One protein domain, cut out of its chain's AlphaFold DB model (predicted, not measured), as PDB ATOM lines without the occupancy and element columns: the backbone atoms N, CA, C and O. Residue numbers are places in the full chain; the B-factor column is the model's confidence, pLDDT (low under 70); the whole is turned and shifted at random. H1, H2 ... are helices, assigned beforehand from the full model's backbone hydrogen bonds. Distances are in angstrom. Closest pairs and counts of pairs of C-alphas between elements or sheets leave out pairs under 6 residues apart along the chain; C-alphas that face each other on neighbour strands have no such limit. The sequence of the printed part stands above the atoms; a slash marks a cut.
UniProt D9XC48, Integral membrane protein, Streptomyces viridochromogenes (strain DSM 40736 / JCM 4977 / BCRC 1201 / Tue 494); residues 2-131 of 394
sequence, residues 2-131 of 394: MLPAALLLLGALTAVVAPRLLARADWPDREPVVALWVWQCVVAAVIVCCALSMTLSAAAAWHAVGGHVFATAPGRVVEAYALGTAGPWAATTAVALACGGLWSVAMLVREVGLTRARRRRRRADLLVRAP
ATOM      1  N   MET A   2     -40.458 -30.669  43.965       77.69
ATOM      2  CA  MET A   2     -40.367 -29.200  44.125       77.69
ATOM      3  C   MET A   2     -38.940 -28.625  43.993       77.69
ATOM      4  O   MET A   2     -38.750 -27.658  43.263       77.69
ATOM      5  N   LEU A   3     -37.927 -29.224  44.637       81.81
ATOM      6  CA  LEU A   3     -36.561 -28.671  44.644       81.81
ATOM      7  C   LEU A   3     -35.886 -28.609  43.249       81.81
ATOM      8  O   LEU A   3     -35.400 -27.533  42.903       81.81
ATOM      9  N   PRO A   4     -35.885 -29.669  42.409       80.38
ATOM     10  CA  PRO A   4     -35.413 -29.566  41.022       80.38
ATOM     11  C   PRO A   4     -36.116 -28.455  40.226       80.38
ATOM     12  O   PRO A   4     -35.459 -27.657  39.566       80.38
ATOM     13  N   ALA A   5     -37.444 -28.342  40.350       80.62
ATOM     14  CA  ALA A   5     -38.210 -27.297  39.673       80.62
ATOM     15  C   ALA A   5     -37.826 -25.884  40.153       80.62
ATOM     16  O   ALA A   5     -37.683 -24.981  39.330       80.62
ATOM     17  N   ALA A   6     -37.589 -25.697  41.456       84.94
ATOM     18  CA  ALA A   6     -37.117 -24.432  42.018       84.94
ATOM     19  C   ALA A   6     -35.702 -24.063  41.532       84.94
ATOM     20  O   ALA A   6     -35.454 -22.903  41.206       84.94
ATOM     21  N   LEU A   7     -34.793 -25.038  41.413       84.50
ATOM     22  CA  LEU A   7     -33.447 -24.831  40.860       84.50
ATOM     23  C   LEU A   7     -33.489 -24.444  39.372       84.50
ATOM     24  O   LEU A   7     -32.781 -23.526  38.960       84.50
ATOM     25  N   LEU A   8     -34.347 -25.086  38.571       82.00
ATOM     26  CA  LEU A   8     -34.550 -24.707  37.166       82.00
ATOM     27  C   LEU A   8     -35.185 -23.321  37.029       82.00
ATOM     28  O   LEU A   8     -34.749 -22.540  36.185       82.00
ATOM     29  N   LEU A   9     -36.166 -22.990  37.872       85.81
ATOM     30  CA  LEU A   9     -36.780 -21.664  37.897       85.81
ATOM     31  C   LEU A   9     -35.760 -20.584  38.281       85.81
ATOM     32  O   LEU A   9     -35.717 -19.541  37.635       85.81
ATOM     33  N   LEU A  10     -34.896 -20.844  39.267       85.81
ATOM     34  CA  LEU A  10     -33.812 -19.941  39.665       85.81
ATOM     35  C   LEU A  10     -32.771 -19.769  38.546       85.81
ATOM     36  O   LEU A  10     -32.366 -18.641  38.256       85.81
ATOM     37  N   GLY A  11     -32.377 -20.856  37.874       81.75
ATOM     38  CA  GLY A  11     -31.485 -20.816  36.711       81.75
ATOM     39  C   GLY A  11     -32.078 -20.030  35.535       81.75
ATOM     40  O   GLY A  11     -31.404 -19.187  34.946       81.75
ATOM     41  N   ALA A  12     -33.363 -20.230  35.231       79.50
ATOM     42  CA  ALA A  12     -34.068 -19.483  34.190       79.50
ATOM     43  C   ALA A  12     -34.238 -17.996  34.554       79.50
ATOM     44  O   ALA A  12     -33.984 -17.122  33.724       79.50
ATOM     45  N   LEU A  13     -34.615 -17.696  35.802       83.88
ATOM     46  CA  LEU A  13     -34.770 -16.328  36.295       83.88
ATOM     47  C   LEU A  13     -33.438 -15.575  36.238       83.88
ATOM     48  O   LEU A  13     -33.383 -14.481  35.683       83.88
ATOM     49  N   THR A  14     -32.353 -16.162  36.750       81.81
ATOM     50  CA  THR A  14     -31.019 -15.540  36.714       81.81
ATOM     51  C   THR A  14     -30.522 -15.340  35.280       81.81
ATOM     52  O   THR A  14     -30.065 -14.242  34.961       81.81
ATOM     53  N   ALA A  15     -30.711 -16.314  34.383       78.19
ATOM     54  CA  ALA A  15     -30.364 -16.182  32.964       78.19
ATOM     55  C   ALA A  15     -31.147 -15.076  32.222       78.19
ATOM     56  O   ALA A  15     -30.627 -14.497  31.269       78.19
ATOM     57  N   VAL A  16     -32.378 -14.753  32.643       79.62
ATOM     58  CA  VAL A  16     -33.212 -13.696  32.031       79.62
ATOM     59  C   VAL A  16     -33.023 -12.329  32.701       79.62
ATOM     60  O   VAL A  16     -33.062 -11.298  32.024       79.62
ATOM     61  N   VAL A  17     -32.828 -12.293  34.021       81.56
ATOM     62  CA  VAL A  17     -32.730 -11.055  34.811       81.56
ATOM     63  C   VAL A  17     -31.316 -10.482  34.793       81.56
ATOM     64  O   VAL A  17     -31.172  -9.275  34.609       81.56
ATOM     65  N   ALA A  18     -30.268 -11.303  34.916       78.00
ATOM     66  CA  ALA A  18     -28.896 -10.798  34.997       78.00
ATOM     67  C   ALA A  18     -28.454  -9.997  33.752       78.00
ATOM     68  O   ALA A  18     -27.953  -8.888  33.942       78.00
ATOM     69  N   PRO A  19     -28.707 -10.428  32.492       72.94
ATOM     70  CA  PRO A  19     -28.379  -9.608  31.322       72.94
ATOM     71  C   PRO A  19     -29.122  -8.265  31.316       72.94
ATOM     72  O   PRO A  19     -28.570  -7.257  30.888       72.94
ATOM     73  N   ARG A  20     -30.364  -8.234  31.822       77.06
ATOM     74  CA  ARG A  20     -31.192  -7.019  31.905       77.06
ATOM     75  C   ARG A  20     -30.769  -6.078  33.033       77.06
ATOM     76  O   ARG A  20     -31.016  -4.883  32.919       77.06
ATOM     77  N   LEU A  21     -30.157  -6.593  34.101       78.94
ATOM     78  CA  LEU A  21     -29.543  -5.780  35.154       78.94
ATOM     79  C   LEU A  21     -28.207  -5.195  34.686       78.94
ATOM     80  O   LEU A  21     -28.000  -3.995  34.828       78.94
ATOM     81  N   LEU A  22     -27.339  -6.009  34.073       75.75
ATOM     82  CA  LEU A  22     -26.056  -5.537  33.536       75.75
ATOM     83  C   LEU A  22     -26.261  -4.485  32.431       75.75
ATOM     84  O   LEU A  22     -25.613  -3.448  32.465       75.75
ATOM     85  N   ALA A  23     -27.212  -4.690  31.512       75.75
ATOM     86  CA  ALA A  23     -27.530  -3.732  30.444       75.75
ATOM     87  C   ALA A  23     -28.286  -2.462  30.908       75.75
ATOM     88  O   ALA A  23     -28.685  -1.652  30.074       75.75
ATOM     89  N   ARG A  24     -28.528  -2.300  32.216       79.88
ATOM     90  CA  ARG A  24     -29.139  -1.106  32.837       79.88
ATOM     91  C   ARG A  24     -28.178  -0.349  33.755       79.88
ATOM     92  O   ARG A  24     -28.611   0.568  34.445       79.88
ATOM     93  N   ALA A  25     -26.921  -0.772  33.827       81.06
ATOM     94  CA  ALA A  25     -25.955  -0.243  34.770       81.06
ATOM     95  C   ALA A  25     -24.737   0.297  34.015       81.06
ATOM     96  O   ALA A  25     -24.178  -0.412  33.188       81.06
ATOM     97  N   ASP A  26     -24.302   1.518  34.331       75.94
ATOM     98  CA  ASP A  26     -23.242   2.224  33.581       75.94
ATOM     99  C   ASP A  26     -21.812   1.901  34.071       75.94
ATOM    100  O   ASP A  26     -20.826   2.498  33.633       75.94
ATOM    101  N   TRP A  27     -21.674   0.990  35.039       73.44
ATOM    102  CA  TRP A  27     -20.382   0.586  35.605       73.44
ATOM    103  C   TRP A  27     -19.550  -0.397  34.748       73.44
ATOM    104  O   TRP A  27     -18.323  -0.316  34.846       73.44
ATOM    105  N   PRO A  28     -20.112  -1.278  33.886       70.00
ATOM    106  CA  PRO A  28     -19.320  -2.166  33.029       70.00
ATOM    107  C   PRO A  28     -18.382  -1.425  32.072       70.00
ATOM    108  O   PRO A  28     -17.280  -1.904  31.814       70.00
ATOM    109  N   ASP A  29     -18.783  -0.234  31.617       68.81
ATOM    110  CA  ASP A  29     -17.972   0.638  30.755       68.81
ATOM    111  C   ASP A  29     -16.784   1.275  31.499       68.81
ATOM    112  O   ASP A  29     -15.829   1.736  30.873       68.81
ATOM    113  N   ARG A  30     -16.820   1.292  32.840       73.44
ATOM    114  CA  ARG A  30     -15.725   1.782  33.695       73.44
ATOM    115  C   ARG A  30     -14.790   0.653  34.128       73.44
ATOM    116  O   ARG A  30     -13.577   0.840  34.129       73.44
ATOM    117  N   GLU A  31     -15.341  -0.512  34.473       73.38
ATOM    118  CA  GLU A  31     -14.588  -1.652  35.021       73.38
ATOM    119  C   GLU A  31     -14.911  -2.981  34.300       73.38
ATOM    120  O   GLU A  31     -15.496  -3.903  34.885       73.38
ATOM    121  N   PRO A  32     -14.481  -3.145  33.031       68.88
ATOM    122  CA  PRO A  32     -14.837  -4.306  32.205       68.88
ATOM    123  C   PRO A  32     -14.327  -5.649  32.759       68.88
ATOM    124  O   PRO A  32     -14.901  -6.703  32.477       68.88
ATOM    125  N   VAL A  33     -13.272  -5.635  33.581       72.12
ATOM    126  CA  VAL A  33     -12.742  -6.837  34.247       72.12
ATOM    127  C   VAL A  33     -13.716  -7.350  35.313       72.12
ATOM    128  O   VAL A  33     -14.000  -8.547  35.355       72.12
ATOM    129  N   VAL A  34     -14.270  -6.456  36.142       74.00
ATOM    130  CA  VAL A  34     -15.272  -6.810  37.162       74.00
ATOM    131  C   VAL A  34     -16.577  -7.229  36.486       74.00
ATOM    132  O   VAL A  34     -17.189  -8.217  36.896       74.00
ATOM    133  N   ALA A  35     -16.954  -6.561  35.391       71.31
ATOM    134  CA  ALA A  35     -18.137  -6.914  34.610       71.31
ATOM    135  C   ALA A  35     -18.075  -8.353  34.084       71.31
ATOM    136  O   ALA A  35     -19.055  -9.095  34.203       71.31
ATOM    137  N   LEU A  36     -16.912  -8.789  33.577       71.62
ATOM    138  CA  LEU A  36     -16.771 -10.178  33.157       71.62
ATOM    139  C   LEU A  36     -16.737 -11.152  34.341       71.62
ATOM    140  O   LEU A  36     -17.324 -12.223  34.222       71.62
ATOM    141  N   TRP A  37     -16.115 -10.819  35.477       74.06
ATOM    142  CA  TRP A  37     -16.159 -11.694  36.660       74.06
ATOM    143  C   TRP A  37     -17.591 -11.930  37.148       74.06
ATOM    144  O   TRP A  37     -17.985 -13.084  37.313       74.06
ATOM    145  N   VAL A  38     -18.399 -10.871  37.274       76.38
ATOM    146  CA  VAL A  38     -19.829 -10.984  37.614       76.38
ATOM    147  C   VAL A  38     -20.572 -11.846  36.585       76.38
ATOM    148  O   VAL A  38     -21.343 -12.727  36.968       76.38
ATOM    149  N   TRP A  39     -20.291 -11.671  35.288       74.75
ATOM    150  CA  TRP A  39     -20.859 -12.520  34.236       74.75
ATOM    151  C   TRP A  39     -20.461 -13.999  34.379       74.75
ATOM    152  O   TRP A  39     -21.331 -14.866  34.302       74.75
ATOM    153  N   GLN A  40     -19.187 -14.316  34.648       75.19
ATOM    154  CA  GLN A  40     -18.757 -15.703  34.878       75.19
ATOM    155  C   GLN A  40     -19.428 -16.311  36.120       75.19
ATOM    156  O   GLN A  40     -19.828 -17.473  36.079       75.19
ATOM    157  N   CYS A  41     -19.618 -15.540  37.198       78.75
ATOM    158  CA  CYS A  41     -20.335 -15.997  38.392       78.75
ATOM    159  C   CYS A  41     -21.810 -16.324  38.099       78.75
ATOM    160  O   CYS A  41     -22.289 -17.380  38.514       78.75
ATOM    161  N   VAL A  42     -22.515 -15.475  37.340       76.88
ATOM    162  CA  VAL A  42     -23.896 -15.738  36.883       76.88
ATOM    163  C   VAL A  42     -23.961 -17.019  36.049       76.88
ATOM    164  O   VAL A  42     -24.806 -17.881  36.286       76.88
ATOM    165  N   VAL A  43     -23.046 -17.172  35.093       74.12
ATOM    166  CA  VAL A  43     -22.978 -18.334  34.196       74.12
ATOM    167  C   VAL A  43     -22.695 -19.623  34.970       74.12
ATOM    168  O   VAL A  43     -23.379 -20.626  34.761       74.12
ATOM    169  N   ALA A  44     -21.741 -19.593  35.901       72.62
ATOM    170  CA  ALA A  44     -21.443 -20.720  36.778       72.62
ATOM    171  C   ALA A  44     -22.653 -21.093  37.650       72.62
ATOM    172  O   ALA A  44     -22.978 -22.274  37.754       72.62
ATOM    173  N   ALA A  45     -23.366 -20.110  38.211       75.75
ATOM    174  CA  ALA A  45     -24.571 -20.349  39.004       75.75
ATOM    175  C   ALA A  45     -25.684 -21.033  38.188       75.75
ATOM    176  O   ALA A  45     -26.270 -22.006  38.664       75.75
ATOM    177  N   VAL A  46     -25.936 -20.597  36.946       78.75
ATOM    178  CA  VAL A  46     -26.910 -21.245  36.044       78.75
ATOM    179  C   VAL A  46     -26.498 -22.687  35.728       78.75
ATOM    180  O   VAL A  46     -27.326 -23.594  35.831       78.75
ATOM    181  N   ILE A  47     -25.222 -22.928  35.401       77.75
ATOM    182  CA  ILE A  47     -24.701 -24.280  35.124       77.75
ATOM    183  C   ILE A  47     -24.861 -25.189  36.352       77.75
ATOM    184  O   ILE A  47     -25.344 -26.313  36.213       77.75
ATOM    185  N   VAL A  48     -24.523 -24.701  37.549       78.44
ATOM    186  CA  VAL A  48     -24.671 -25.448  38.809       78.44
ATOM    187  C   VAL A  48     -26.142 -25.741  39.117       78.44
ATOM    188  O   VAL A  48     -26.459 -26.875  39.468       78.44
ATOM    189  N   CYS A  49     -27.062 -24.790  38.919       81.50
ATOM    190  CA  CYS A  49     -28.500 -25.022  39.112       81.50
ATOM    191  C   CYS A  49     -29.043 -26.107  38.164       81.50
ATOM    192  O   CYS A  49     -29.745 -27.021  38.604       81.50
ATOM    193  N   CYS A  50     -28.676 -26.053  36.879       78.12
ATOM    194  CA  CYS A  50     -29.063 -27.065  35.892       78.12
ATOM    195  C   CYS A  50     -28.457 -28.443  36.205       78.12
ATOM    196  O   CYS A  50     -29.163 -29.449  36.126       78.12
ATOM    197  N   ALA A  51     -27.182 -28.501  36.605       78.00
ATOM    198  CA  ALA A  51     -26.509 -29.744  36.982       78.00
ATOM    199  C   ALA A  51     -27.119 -30.370  38.247       78.00
ATOM    200  O   ALA A  51     -27.415 -31.562  38.256       78.00
ATOM    201  N   LEU A  52     -27.383 -29.573  39.290       81.69
ATOM    202  CA  LEU A  52     -28.058 -30.039  40.505       81.69
ATOM    203  C   LEU A  52     -29.473 -30.542  40.201       81.69
ATOM    204  O   LEU A  52     -29.840 -31.620  40.665       81.69
ATOM    205  N   SER A  53     -30.250 -29.830  39.376       81.38
ATOM    206  CA  SER A  53     -31.572 -30.315  38.960       81.38
ATOM    207  C   SER A  53     -31.492 -31.614  38.157       81.38
ATOM    208  O   SER A  53     -32.320 -32.498  38.374       81.38
ATOM    209  N   MET A  54     -30.528 -31.751  37.240       82.44
ATOM    210  CA  MET A  54     -30.333 -32.983  36.470       82.44
ATOM    211  C   MET A  54     -29.993 -34.151  37.399       82.44
ATOM    212  O   MET A  54     -30.640 -35.194  37.321       82.44
ATOM    213  N   THR A  55     -29.032 -33.967  38.308       80.12
ATOM    214  CA  THR A  55     -28.606 -34.987  39.274       80.12
ATOM    215  C   THR A  55     -29.741 -35.391  40.210       80.12
ATOM    216  O   THR A  55     -29.966 -36.582  40.397       80.12
ATOM    217  N   LEU A  56     -30.509 -34.439  40.751       79.38
ATOM    218  CA  LEU A  56     -31.646 -34.737  41.631       79.38
ATOM    219  C   LEU A  56     -32.792 -35.443  40.886       79.38
ATOM    220  O   LEU A  56     -33.353 -36.407  41.409       79.38
ATOM    221  N   SER A  57     -33.123 -35.028  39.656       78.50
ATOM    222  CA  SER A  57     -34.104 -35.740  38.822       78.50
ATOM    223  C   SER A  57     -33.630 -37.148  38.443       78.50
ATOM    224  O   SER A  57     -34.422 -38.084  38.510       78.50
ATOM    225  N   ALA A  58     -32.349 -37.328  38.104       77.56
ATOM    226  CA  ALA A  58     -31.779 -38.635  37.778       77.56
ATOM    227  C   ALA A  58     -31.714 -39.564  39.002       77.56
ATOM    228  O   ALA A  58     -32.022 -40.748  38.890       77.56
ATOM    229  N   ALA A  59     -31.375 -39.030  40.176       77.25
ATOM    230  CA  ALA A  59     -31.336 -39.772  41.431       77.25
ATOM    231  C   ALA A  59     -32.729 -40.248  41.880       77.25
ATOM    232  O   ALA A  59     -32.855 -41.360  42.386       77.25
ATOM    233  N   ALA A  60     -33.771 -39.442  41.644       74.56
ATOM    234  CA  ALA A  60     -35.161 -39.840  41.866       74.56
ATOM    235  C   ALA A  60     -35.697 -40.810  40.788       74.56
ATOM    236  O   ALA A  60     -36.608 -41.581  41.068       74.56
ATOM    237  N   ALA A  61     -35.161 -40.781  39.563       75.81
ATOM    238  CA  ALA A  61     -35.588 -41.663  38.471       75.81
ATOM    239  C   ALA A  61     -34.898 -43.043  38.481       75.81
ATOM    240  O   ALA A  61     -35.513 -44.037  38.095       75.81
ATOM    241  N   TRP A  62     -33.639 -43.125  38.923       76.56
ATOM    242  CA  TRP A  62     -32.845 -44.356  38.919       76.56
ATOM    243  C   TRP A  62     -32.222 -44.638  40.286       76.56
ATOM    244  O   TRP A  62     -31.271 -43.974  40.697       76.56
ATOM    245  N   HIS A  63     -32.674 -45.714  40.936       68.50
ATOM    246  CA  HIS A  63     -32.141 -46.193  42.219       68.50
ATOM    247  C   HIS A  63     -30.615 -46.397  42.220       68.50
ATOM    248  O   HIS A  63     -29.971 -46.117  43.224       68.50
ATOM    249  N   ALA A  64     -30.018 -46.820  41.098       68.12
ATOM    250  CA  ALA A  64     -28.563 -46.963  40.970       68.12
ATOM    251  C   ALA A  64     -27.812 -45.616  41.008       68.12
ATOM    252  O   ALA A  64     -26.691 -45.554  41.502       68.12
ATOM    253  N   VAL A  65     -28.432 -44.532  40.526       65.25
ATOM    254  CA  VAL A  65     -27.892 -43.168  40.647       65.25
ATOM    255  C   VAL A  65     -28.130 -42.656  42.066       65.25
ATOM    256  O   VAL A  65     -27.185 -42.233  42.727       65.25
ATOM    257  N   GLY A  66     -29.370 -42.762  42.563       65.38
ATOM    258  CA  GLY A  66     -29.749 -42.336  43.913       65.38
ATOM    259  C   GLY A  66     -28.881 -42.962  45.004       65.38
ATOM    260  O   GLY A  66     -28.309 -42.240  45.817       65.38
ATOM    261  N   GLY A  67     -28.683 -44.279  44.957       68.00
ATOM    262  CA  GLY A  67     -27.825 -45.010  45.892       68.00
ATOM    263  C   GLY A  67     -26.338 -44.647  45.823       68.00
ATOM    264  O   GLY A  67     -25.610 -44.988  46.748       68.00
ATOM    265  N   HIS A  68     -25.879 -43.943  44.780       73.44
ATOM    266  CA  HIS A  68     -24.491 -43.485  44.665       73.44
ATOM    267  C   HIS A  68     -24.313 -42.030  45.129       73.44
ATOM    268  O   HIS A  68     -23.404 -41.759  45.911       73.44
ATOM    269  N   VAL A  69     -25.203 -41.097  44.751       71.06
ATOM    270  CA  VAL A  69     -25.153 -39.711  45.283       71.06
ATOM    271  C   VAL A  69     -25.593 -39.595  46.744       71.06
ATOM    272  O   VAL A  69     -25.145 -38.681  47.432       71.06
ATOM    273  N   PHE A  70     -26.428 -40.512  47.237       71.69
ATOM    274  CA  PHE A  70     -26.888 -40.536  48.630       71.69
ATOM    275  C   PHE A  70     -26.283 -41.689  49.451       71.69
ATOM    276  O   PHE A  70     -26.764 -41.970  50.545       71.69
ATOM    277  N   ALA A  71     -25.200 -42.316  48.971       69.25
ATOM    278  CA  ALA A  71     -24.529 -43.457  49.616       69.25
ATOM    279  C   ALA A  71     -24.134 -43.218  51.089       69.25
ATOM    280  O   ALA A  71     -24.071 -44.155  51.881       69.25
ATOM    281  N   THR A  72     -23.858 -41.963  51.452       70.31
ATOM    282  CA  THR A  72     -23.436 -41.528  52.795       70.31
ATOM    283  C   THR A  72     -24.503 -40.704  53.528       70.31
ATOM    284  O   THR A  72     -24.239 -40.178  54.609       70.31
ATOM    285  N   ALA A  73     -25.705 -40.553  52.959       70.94
ATOM    286  CA  ALA A  73     -26.740 -39.665  53.483       70.94
ATOM    287  C   ALA A  73     -27.733 -40.403  54.408       70.94
ATOM    288  O   ALA A  73     -28.231 -41.469  54.043       70.94
ATOM    289  N   PRO A  74     -28.115 -39.833  55.569       75.06
ATOM    290  CA  PRO A  74     -29.184 -40.388  56.397       75.06
ATOM    291  C   PRO A  74     -30.524 -40.433  55.648       75.06
ATOM    292  O   PRO A  74     -30.871 -39.480  54.951       75.06
ATOM    293  N   GLY A  75     -31.335 -41.477  55.859       68.19
ATOM    294  CA  GLY A  75     -32.614 -41.661  55.150       68.19
ATOM    295  C   GLY A  75     -33.561 -40.452  55.211       68.19
ATOM    296  O   GLY A  75     -34.140 -40.080  54.197       68.19
ATOM    297  N   ARG A  76     -33.610 -39.747  56.354       69.25
ATOM    298  CA  ARG A  76     -34.378 -38.495  56.532       69.25
ATOM    299  C   ARG A  76     -34.007 -37.397  55.521       69.25
ATOM    300  O   ARG A  76     -34.849 -36.582  55.165       69.25
ATOM    301  N   VAL A  77     -32.755 -37.363  55.059       70.69
ATOM    302  CA  VAL A  77     -32.257 -36.397  54.066       70.69
ATOM    303  C   VAL A  77     -32.709 -36.795  52.656       70.69
ATOM    304  O   VAL A  77     -33.162 -35.951  51.888       70.69
ATOM    305  N   VAL A  78     -32.657 -38.091  52.335       70.50
ATOM    306  CA  VAL A  78     -33.147 -38.664  51.065       70.50
ATOM    307  C   VAL A  78     -34.663 -38.465  50.912       70.50
ATOM    308  O   VAL A  78     -35.160 -38.130  49.833       70.50
ATOM    309  N   GLU A  79     -35.388 -38.618  52.019       68.94
ATOM    310  CA  GLU A  79     -36.826 -38.385  52.139       68.94
ATOM    311  C   GLU A  79     -37.179 -36.893  52.022       68.94
ATOM    312  O   GLU A  79     -38.035 -36.536  51.212       68.94
ATOM    313  N   ALA A  80     -36.455 -36.000  52.711       71.75
ATOM    314  CA  ALA A  80     -36.635 -34.547  52.600       71.75
ATOM    315  C   ALA A  80     -36.349 -34.000  51.185       71.75
ATOM    316  O   ALA A  80     -37.032 -33.084  50.724       71.75
ATOM    317  N   TYR A  81     -35.396 -34.588  50.452       67.69
ATOM    318  CA  TYR A  81     -35.172 -34.281  49.031       67.69
ATOM    319  C   TYR A  81     -36.180 -34.954  48.077       67.69
ATOM    320  O   TYR A  81     -36.124 -34.745  46.860       67.69
ATOM    321  N   ALA A  82     -37.161 -35.683  48.621       59.19
ATOM    322  CA  ALA A  82     -38.293 -36.286  47.924       59.19
ATOM    323  C   ALA A  82     -37.914 -37.308  46.834       59.19
ATOM    324  O   ALA A  82     -38.600 -37.398  45.808       59.19
ATOM    325  N   LEU A  83     -36.857 -38.103  47.064       62.84
ATOM    326  CA  LEU A  83     -36.519 -39.243  46.196       62.84
ATOM    327  C   LEU A  83     -37.547 -40.383  46.300       62.84
ATOM    328  O   LEU A  83     -37.776 -41.074  45.314       62.84
ATOM    329  N   GLY A  84     -38.218 -40.538  47.450       53.53
ATOM    330  CA  GLY A  84     -39.279 -41.539  47.641       53.53
ATOM    331  C   GLY A  84     -40.521 -41.325  46.761       53.53
ATOM    332  O   GLY A  84     -41.302 -42.250  46.563       53.53
ATOM    333  N   THR A  85     -40.694 -40.129  46.186       56.25
ATOM    334  CA  THR A  85     -41.774 -39.815  45.236       56.25
ATOM    335  C   THR A  85     -41.201 -39.531  43.849       56.25
ATOM    336  O   THR A  85     -41.111 -38.378  43.407       56.25
ATOM    337  N   ALA A  86     -40.812 -40.602  43.158       59.06
ATOM    338  CA  ALA A  86     -40.387 -40.602  41.762       59.06
ATOM    339  C   ALA A  86     -41.561 -40.267  40.816       59.06
ATOM    340  O   ALA A  86     -42.125 -41.133  40.152       59.06
ATOM    341  N   GLY A  87     -41.963 -38.993  40.776       64.31
ATOM    342  CA  GLY A  87     -42.984 -38.515  39.841       64.31
ATOM    343  C   GLY A  87     -42.589 -38.824  38.387       64.31
ATOM    344  O   GLY A  87     -41.412 -38.680  38.049       64.31
ATOM    345  N   PRO A  88     -43.538 -39.204  37.508       69.00
ATOM    346  CA  PRO A  88     -43.239 -39.794  36.193       69.00
ATOM    347  C   PRO A  88     -42.389 -38.895  35.280       69.00
ATOM    348  O   PRO A  88     -41.653 -39.378  34.423       69.00
ATOM    349  N   TRP A  89     -42.427 -37.583  35.509       70.31
ATOM    350  CA  TRP A  89     -41.655 -36.589  34.769       70.31
ATOM    351  C   TRP A  89     -40.163 -36.523  35.150       70.31
ATOM    352  O   TRP A  89     -39.392 -35.899  34.422       70.31
ATOM    353  N   ALA A  90     -39.721 -37.176  36.235       73.69
ATOM    354  CA  ALA A  90     -38.335 -37.124  36.715       73.69
ATOM    355  C   ALA A  90     -37.326 -37.681  35.695       73.69
ATOM    356  O   ALA A  90     -36.302 -37.052  35.422       73.69
ATOM    357  N   ALA A  91     -37.637 -38.826  35.079       71.69
ATOM    358  CA  ALA A  91     -36.803 -39.402  34.028       71.69
ATOM    359  C   ALA A  91     -36.758 -38.483  32.794       71.69
ATOM    360  O   ALA A  91     -35.686 -38.218  32.253       71.69
ATOM    361  N   THR A  92     -37.906 -37.928  32.385       74.88
ATOM    362  CA  THR A  92     -37.975 -37.033  31.220       74.88
ATOM    363  C   THR A  92     -37.243 -35.710  31.440       74.88
ATOM    364  O   THR A  92     -36.566 -35.255  30.522       74.88
ATOM    365  N   THR A  93     -37.291 -35.112  32.639       74.25
ATOM    366  CA  THR A  93     -36.523 -33.889  32.933       74.25
ATOM    367  C   THR A  93     -35.028 -34.175  33.024       74.25
ATOM    368  O   THR A  93     -34.243 -33.401  32.483       74.25
ATOM    369  N   ALA A  94     -34.618 -35.298  33.625       76.19
ATOM    370  CA  ALA A  94     -33.213 -35.710  33.650       76.19
ATOM    371  C   ALA A  94     -32.647 -35.913  32.231       76.19
ATOM    372  O   ALA A  94     -31.584 -35.379  31.916       76.19
ATOM    373  N   VAL A  95     -33.373 -36.622  31.357       75.06
ATOM    374  CA  VAL A  95     -32.964 -36.849  29.959       75.06
ATOM    375  C   VAL A  95     -32.980 -35.550  29.151       75.06
ATOM    376  O   VAL A  95     -32.019 -35.280  28.437       75.06
ATOM    377  N   ALA A  96     -34.007 -34.705  29.289       76.50
ATOM    378  CA  ALA A  96     -34.066 -33.421  28.588       76.50
ATOM    379  C   ALA A  96     -32.894 -32.497  28.969       76.50
ATOM    380  O   ALA A  96     -32.283 -31.886  28.089       76.50
ATOM    381  N   LEU A  97     -32.527 -32.443  30.256       74.94
ATOM    382  CA  LEU A  97     -31.358 -31.696  30.730       74.94
ATOM    383  C   LEU A  97     -30.041 -32.314  30.238       74.94
ATOM    384  O   LEU A  97     -29.158 -31.574  29.808       74.94
ATOM    385  N   ALA A  98     -29.918 -33.645  30.223       73.75
ATOM    386  CA  ALA A  98     -28.741 -34.331  29.690       73.75
ATOM    387  C   ALA A  98     -28.550 -34.060  28.186       73.75
ATOM    388  O   ALA A  98     -27.455 -33.695  27.753       73.75
ATOM    389  N   CYS A  99     -29.617 -34.167  27.388       71.50
ATOM    390  CA  CYS A  99     -29.599 -33.863  25.958       71.50
ATOM    391  C   CYS A  99     -29.328 -32.375  25.689       71.50
ATOM    392  O   CYS A  99     -28.507 -32.057  24.830       71.50
ATOM    393  N   GLY A 100     -29.954 -31.460  26.439       70.00
ATOM    394  CA  GLY A 100     -29.720 -30.016  26.326       70.00
ATOM    395  C   GLY A 100     -28.300 -29.599  26.725       70.00
ATOM    396  O   GLY A 100     -27.685 -28.767  26.052       70.00
ATOM    397  N   GLY A 101     -27.741 -30.228  27.762       70.38
ATOM    398  CA  GLY A 101     -26.347 -30.065  28.176       70.38
ATOM    399  C   GLY A 101     -25.373 -30.582  27.118       70.38
ATOM    400  O   GLY A 101     -24.481 -29.848  26.696       70.38
ATOM    401  N   LEU A 102     -25.583 -31.805  26.619       71.25
ATOM    402  CA  LEU A 102     -24.762 -32.401  25.559       71.25
ATOM    403  C   LEU A 102     -24.811 -31.580  24.260       71.25
ATOM    404  O   LEU A 102     -23.772 -31.356  23.643       71.25
ATOM    405  N   TRP A 103     -25.987 -31.079  23.872       66.38
ATOM    406  CA  TRP A 103     -26.156 -30.192  22.717       66.38
ATOM    407  C   TRP A 103     -25.421 -28.859  22.899       66.38
ATOM    408  O   TRP A 103     -24.702 -28.422  22.000       66.38
ATOM    409  N   SER A 104     -25.533 -28.247  24.083       63.50
ATOM    410  CA  SER A 104     -24.806 -27.019  24.436       63.50
ATOM    411  C   SER A 104     -23.287 -27.221  24.376       63.50
ATOM    412  O   SER A 104     -22.579 -26.413  23.777       63.50
ATOM    413  N   VAL A 105     -22.780 -28.335  24.919       64.62
ATOM    414  CA  VAL A 105     -21.356 -28.705  24.850       64.62
ATOM    415  C   VAL A 105     -20.923 -28.982  23.407       64.62
ATOM    416  O   VAL A 105     -19.864 -28.513  22.993       64.62
ATOM    417  N   ALA A 106     -21.736 -29.674  22.607       61.50
ATOM    418  CA  ALA A 106     -21.441 -29.934  21.200       61.50
ATOM    419  C   ALA A 106     -21.365 -28.636  20.375       61.50
ATOM    420  O   ALA A 106     -20.440 -28.474  19.578       61.50
ATOM    421  N   MET A 107     -22.276 -27.682  20.597       63.53
ATOM    422  CA  MET A 107     -22.240 -26.368  19.939       63.53
ATOM    423  C   MET A 107     -21.063 -25.509  20.413       63.53
ATOM    424  O   MET A 107     -20.387 -24.905  19.579       63.53
ATOM    425  N   LEU A 108     -20.746 -25.523  21.713       62.19
ATOM    426  CA  LEU A 108     -19.559 -24.872  22.273       62.19
ATOM    427  C   LEU A 108     -18.272 -25.416  21.630       62.19
ATOM    428  O   LEU A 108     -17.459 -24.647  21.118       62.19
ATOM    429  N   VAL A 109     -18.106 -26.742  21.584       61.88
ATOM    430  CA  VAL A 109     -16.963 -27.402  20.929       61.88
ATOM    431  C   VAL A 109     -16.933 -27.091  19.429       61.88
ATOM    432  O   VAL A 109     -15.853 -26.840  18.888       61.88
ATOM    433  N   ARG A 110     -18.092 -27.031  18.758       62.38
ATOM    434  CA  ARG A 110     -18.196 -26.676  17.335       62.38
ATOM    435  C   ARG A 110     -17.748 -25.243  17.061       62.38
ATOM    436  O   ARG A 110     -16.919 -25.052  16.175       62.38
ATOM    437  N   GLU A 111     -18.235 -24.244  17.797       62.06
ATOM    438  CA  GLU A 111     -17.867 -22.842  17.537       62.06
ATOM    439  C   GLU A 111     -16.446 -22.515  18.027       62.06
ATOM    440  O   GLU A 111     -15.720 -21.773  17.362       62.06
ATOM    441  N   VAL A 112     -15.968 -23.154  19.100       58.66
ATOM    442  CA  VAL A 112     -14.541 -23.135  19.478       58.66
ATOM    443  C   VAL A 112     -13.681 -23.798  18.392       58.66
ATOM    444  O   VAL A 112     -12.594 -23.311  18.074       58.66
ATOM    445  N   GLY A 113     -14.165 -24.868  17.757       52.19
ATOM    446  CA  GLY A 113     -13.536 -25.491  16.592       52.19
ATOM    447  C   GLY A 113     -13.495 -24.560  15.375       52.19
ATOM    448  O   GLY A 113     -12.433 -24.377  14.779       52.19
ATOM    449  N   LEU A 114     -14.614 -23.914  15.040       59.41
ATOM    450  CA  LEU A 114     -14.740 -22.987  13.910       59.41
ATOM    451  C   LEU A 114     -13.926 -21.703  14.110       59.41
ATOM    452  O   LEU A 114     -13.248 -21.265  13.182       59.41
ATOM    453  N   THR A 115     -13.906 -21.120  15.308       57.88
ATOM    454  CA  THR A 115     -13.049 -19.963  15.629       57.88
ATOM    455  C   THR A 115     -11.567 -20.340  15.618       57.88
ATOM    456  O   THR A 115     -10.770 -19.607  15.026       57.88
ATOM    457  N   ARG A 116     -11.176 -21.509  16.149       56.03
ATOM    458  CA  ARG A 116      -9.801 -22.033  16.010       56.03
ATOM    459  C   ARG A 116      -9.434 -22.302  14.547       56.03
ATOM    460  O   ARG A 116      -8.319 -21.972  14.149       56.03
ATOM    461  N   ALA A 117     -10.348 -22.822  13.729       54.22
ATOM    462  CA  ALA A 117     -10.135 -23.022  12.293       54.22
ATOM    463  C   ALA A 117     -10.003 -21.689  11.533       54.22
ATOM    464  O   ALA A 117      -9.091 -21.543  10.722       54.22
ATOM    465  N   ARG A 118     -10.838 -20.686  11.837       59.69
ATOM    466  CA  ARG A 118     -10.741 -19.320  11.282       59.69
ATOM    467  C   ARG A 118      -9.429 -18.633  11.692       59.69
ATOM    468  O   ARG A 118      -8.758 -18.073  10.826       59.69
ATOM    469  N   ARG A 119      -9.012 -18.728  12.966       57.09
ATOM    470  CA  ARG A 119      -7.701 -18.234  13.445       57.09
ATOM    471  C   ARG A 119      -6.536 -18.972  12.752       57.09
ATOM    472  O   ARG A 119      -5.580 -18.321  12.343       57.09
ATOM    473  N   ARG A 120      -6.624 -20.296  12.541       56.19
ATOM    474  CA  ARG A 120      -5.623 -21.084  11.784       56.19
ATOM    475  C   ARG A 120      -5.549 -20.697  10.302       56.19
ATOM    476  O   ARG A 120      -4.443 -20.541   9.802       56.19
ATOM    477  N   ARG A 121      -6.686 -20.493   9.620       56.88
ATOM    478  CA  ARG A 121      -6.718 -20.033   8.216       56.88
ATOM    479  C   ARG A 121      -6.105 -18.640   8.072       56.88
ATOM    480  O   ARG A 121      -5.152 -18.503   7.323       56.88
ATOM    481  N   ARG A 122      -6.508 -17.664   8.901       57.66
ATOM    482  CA  ARG A 122      -5.860 -16.336   8.920       57.66
ATOM    483  C   ARG A 122      -4.353 -16.411   9.202       57.66
ATOM    484  O   ARG A 122      -3.601 -15.637   8.628       57.66
ATOM    485  N   ARG A 123      -3.892 -17.342  10.050       53.88
ATOM    486  CA  ARG A 123      -2.453 -17.565  10.281       53.88
ATOM    487  C   ARG A 123      -1.743 -18.139   9.047       53.88
ATOM    488  O   ARG A 123      -0.622 -17.728   8.784       53.88
ATOM    489  N   ALA A 124      -2.377 -19.035   8.291       56.81
ATOM    490  CA  ALA A 124      -1.843 -19.518   7.015       56.81
ATOM    491  C   ALA A 124      -1.796 -18.396   5.960       56.81
ATOM    492  O   ALA A 124      -0.744 -18.170   5.372       56.81
ATOM    493  N   ASP A 125      -2.880 -17.631   5.803       57.41
ATOM    494  CA  ASP A 125      -2.953 -16.502   4.862       57.41
ATOM    495  C   ASP A 125      -1.890 -15.428   5.164       57.41
ATOM    496  O   ASP A 125      -1.322 -14.844   4.244       57.41
ATOM    497  N   LEU A 126      -1.591 -15.176   6.446       54.75
ATOM    498  CA  LEU A 126      -0.530 -14.252   6.864       54.75
ATOM    499  C   LEU A 126       0.877 -14.810   6.603       54.75
ATOM    500  O   LEU A 126       1.732 -14.058   6.147       54.75
ATOM    501  N   LEU A 127       1.117 -16.108   6.822       55.38
ATOM    502  CA  LEU A 127       2.402 -16.749   6.501       55.38
ATOM    503  C   LEU A 127       2.676 -16.784   4.987       55.38
ATOM    504  O   LEU A 127       3.818 -16.622   4.572       55.38
ATOM    505  N   VAL A 128       1.637 -16.928   4.158       56.16
ATOM    506  CA  VAL A 128       1.749 -16.835   2.688       56.16
ATOM    507  C   VAL A 128       2.000 -15.391   2.222       56.16
ATOM    508  O   VAL A 128       2.641 -15.184   1.196       56.16
ATOM    509  N   ARG A 129       1.530 -14.384   2.972       54.16
ATOM    510  CA  ARG A 129       1.716 -12.953   2.656       54.16
ATOM    511  C   ARG A 129       3.009 -12.339   3.198       54.16
ATOM    512  O   ARG A 129       3.339 -11.232   2.788       54.16
ATOM    513  N   ALA A 130       3.721 -13.029   4.084       45.75
ATOM    514  CA  ALA A 130       5.022 -12.603   4.596       45.75
ATOM    515  C   ALA A 130       6.024 -13.778   4.627       45.75
ATOM    516  O   ALA A 130       6.343 -14.288   5.706       45.75
ATOM    517  N   PRO A 131       6.529 -14.232   3.461       46.03
ATOM    518  CA  PRO A 131       7.666 -15.143   3.412       46.03
ATOM    519  C   PRO A 131       8.912 -14.445   3.973       46.03
ATOM    520  O   PRO A 131       9.252 -13.350   3.532       46.03
TER     521      PRO A 131
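Overview. This is residues 2 to 131 of the 394 residues of the protein "Integral membrane protein" of Streptomyces viridochromogenes (strain DSM 40736 / JCM 4977 / BCRC 1201 / Tue 494) (UniProt D9XC48). H1 and H2 form a hairpin that makes a V with long H5, with H3 and H4 near its corner. The printed part has 130 residues with helices H1 to H5, all helix. It is only just loose, close to extended, radius of gyration of the C-alphas 21.0 A, spans 70 by 37 by 26 A.

Along the chain. Find H1 from C-alpha 2 at (-40.367, -29.200, 44.125) to residue 22, 29.6 A. H2 is residues 32 to 61, 43.2 A; H3, 63 to 69; H4, 75 to 80. H5, residues 89 to 129, 58.9 A, ends at (1.716, -12.953, 2.656).

Arrangement. H1 touches H2 at a shallow tilt of 16 degrees, closest C-alphas Pro 4 and Ser 53, 4.4 A. H5 touches H2 with residues 90 to 98 alone, at a steep tilt of 39 degrees, closest C-alphas Ala 94 and Met 54, 4.9 A. H3 touches H2 only at the corner; H4 touches no helix. In H2, H4 and H5 every O i to N i+4 pair is within hydrogen-bond range.

Size, cuts and confidence. The printed part has no cut; pLDDT is low over residues 103 to 131.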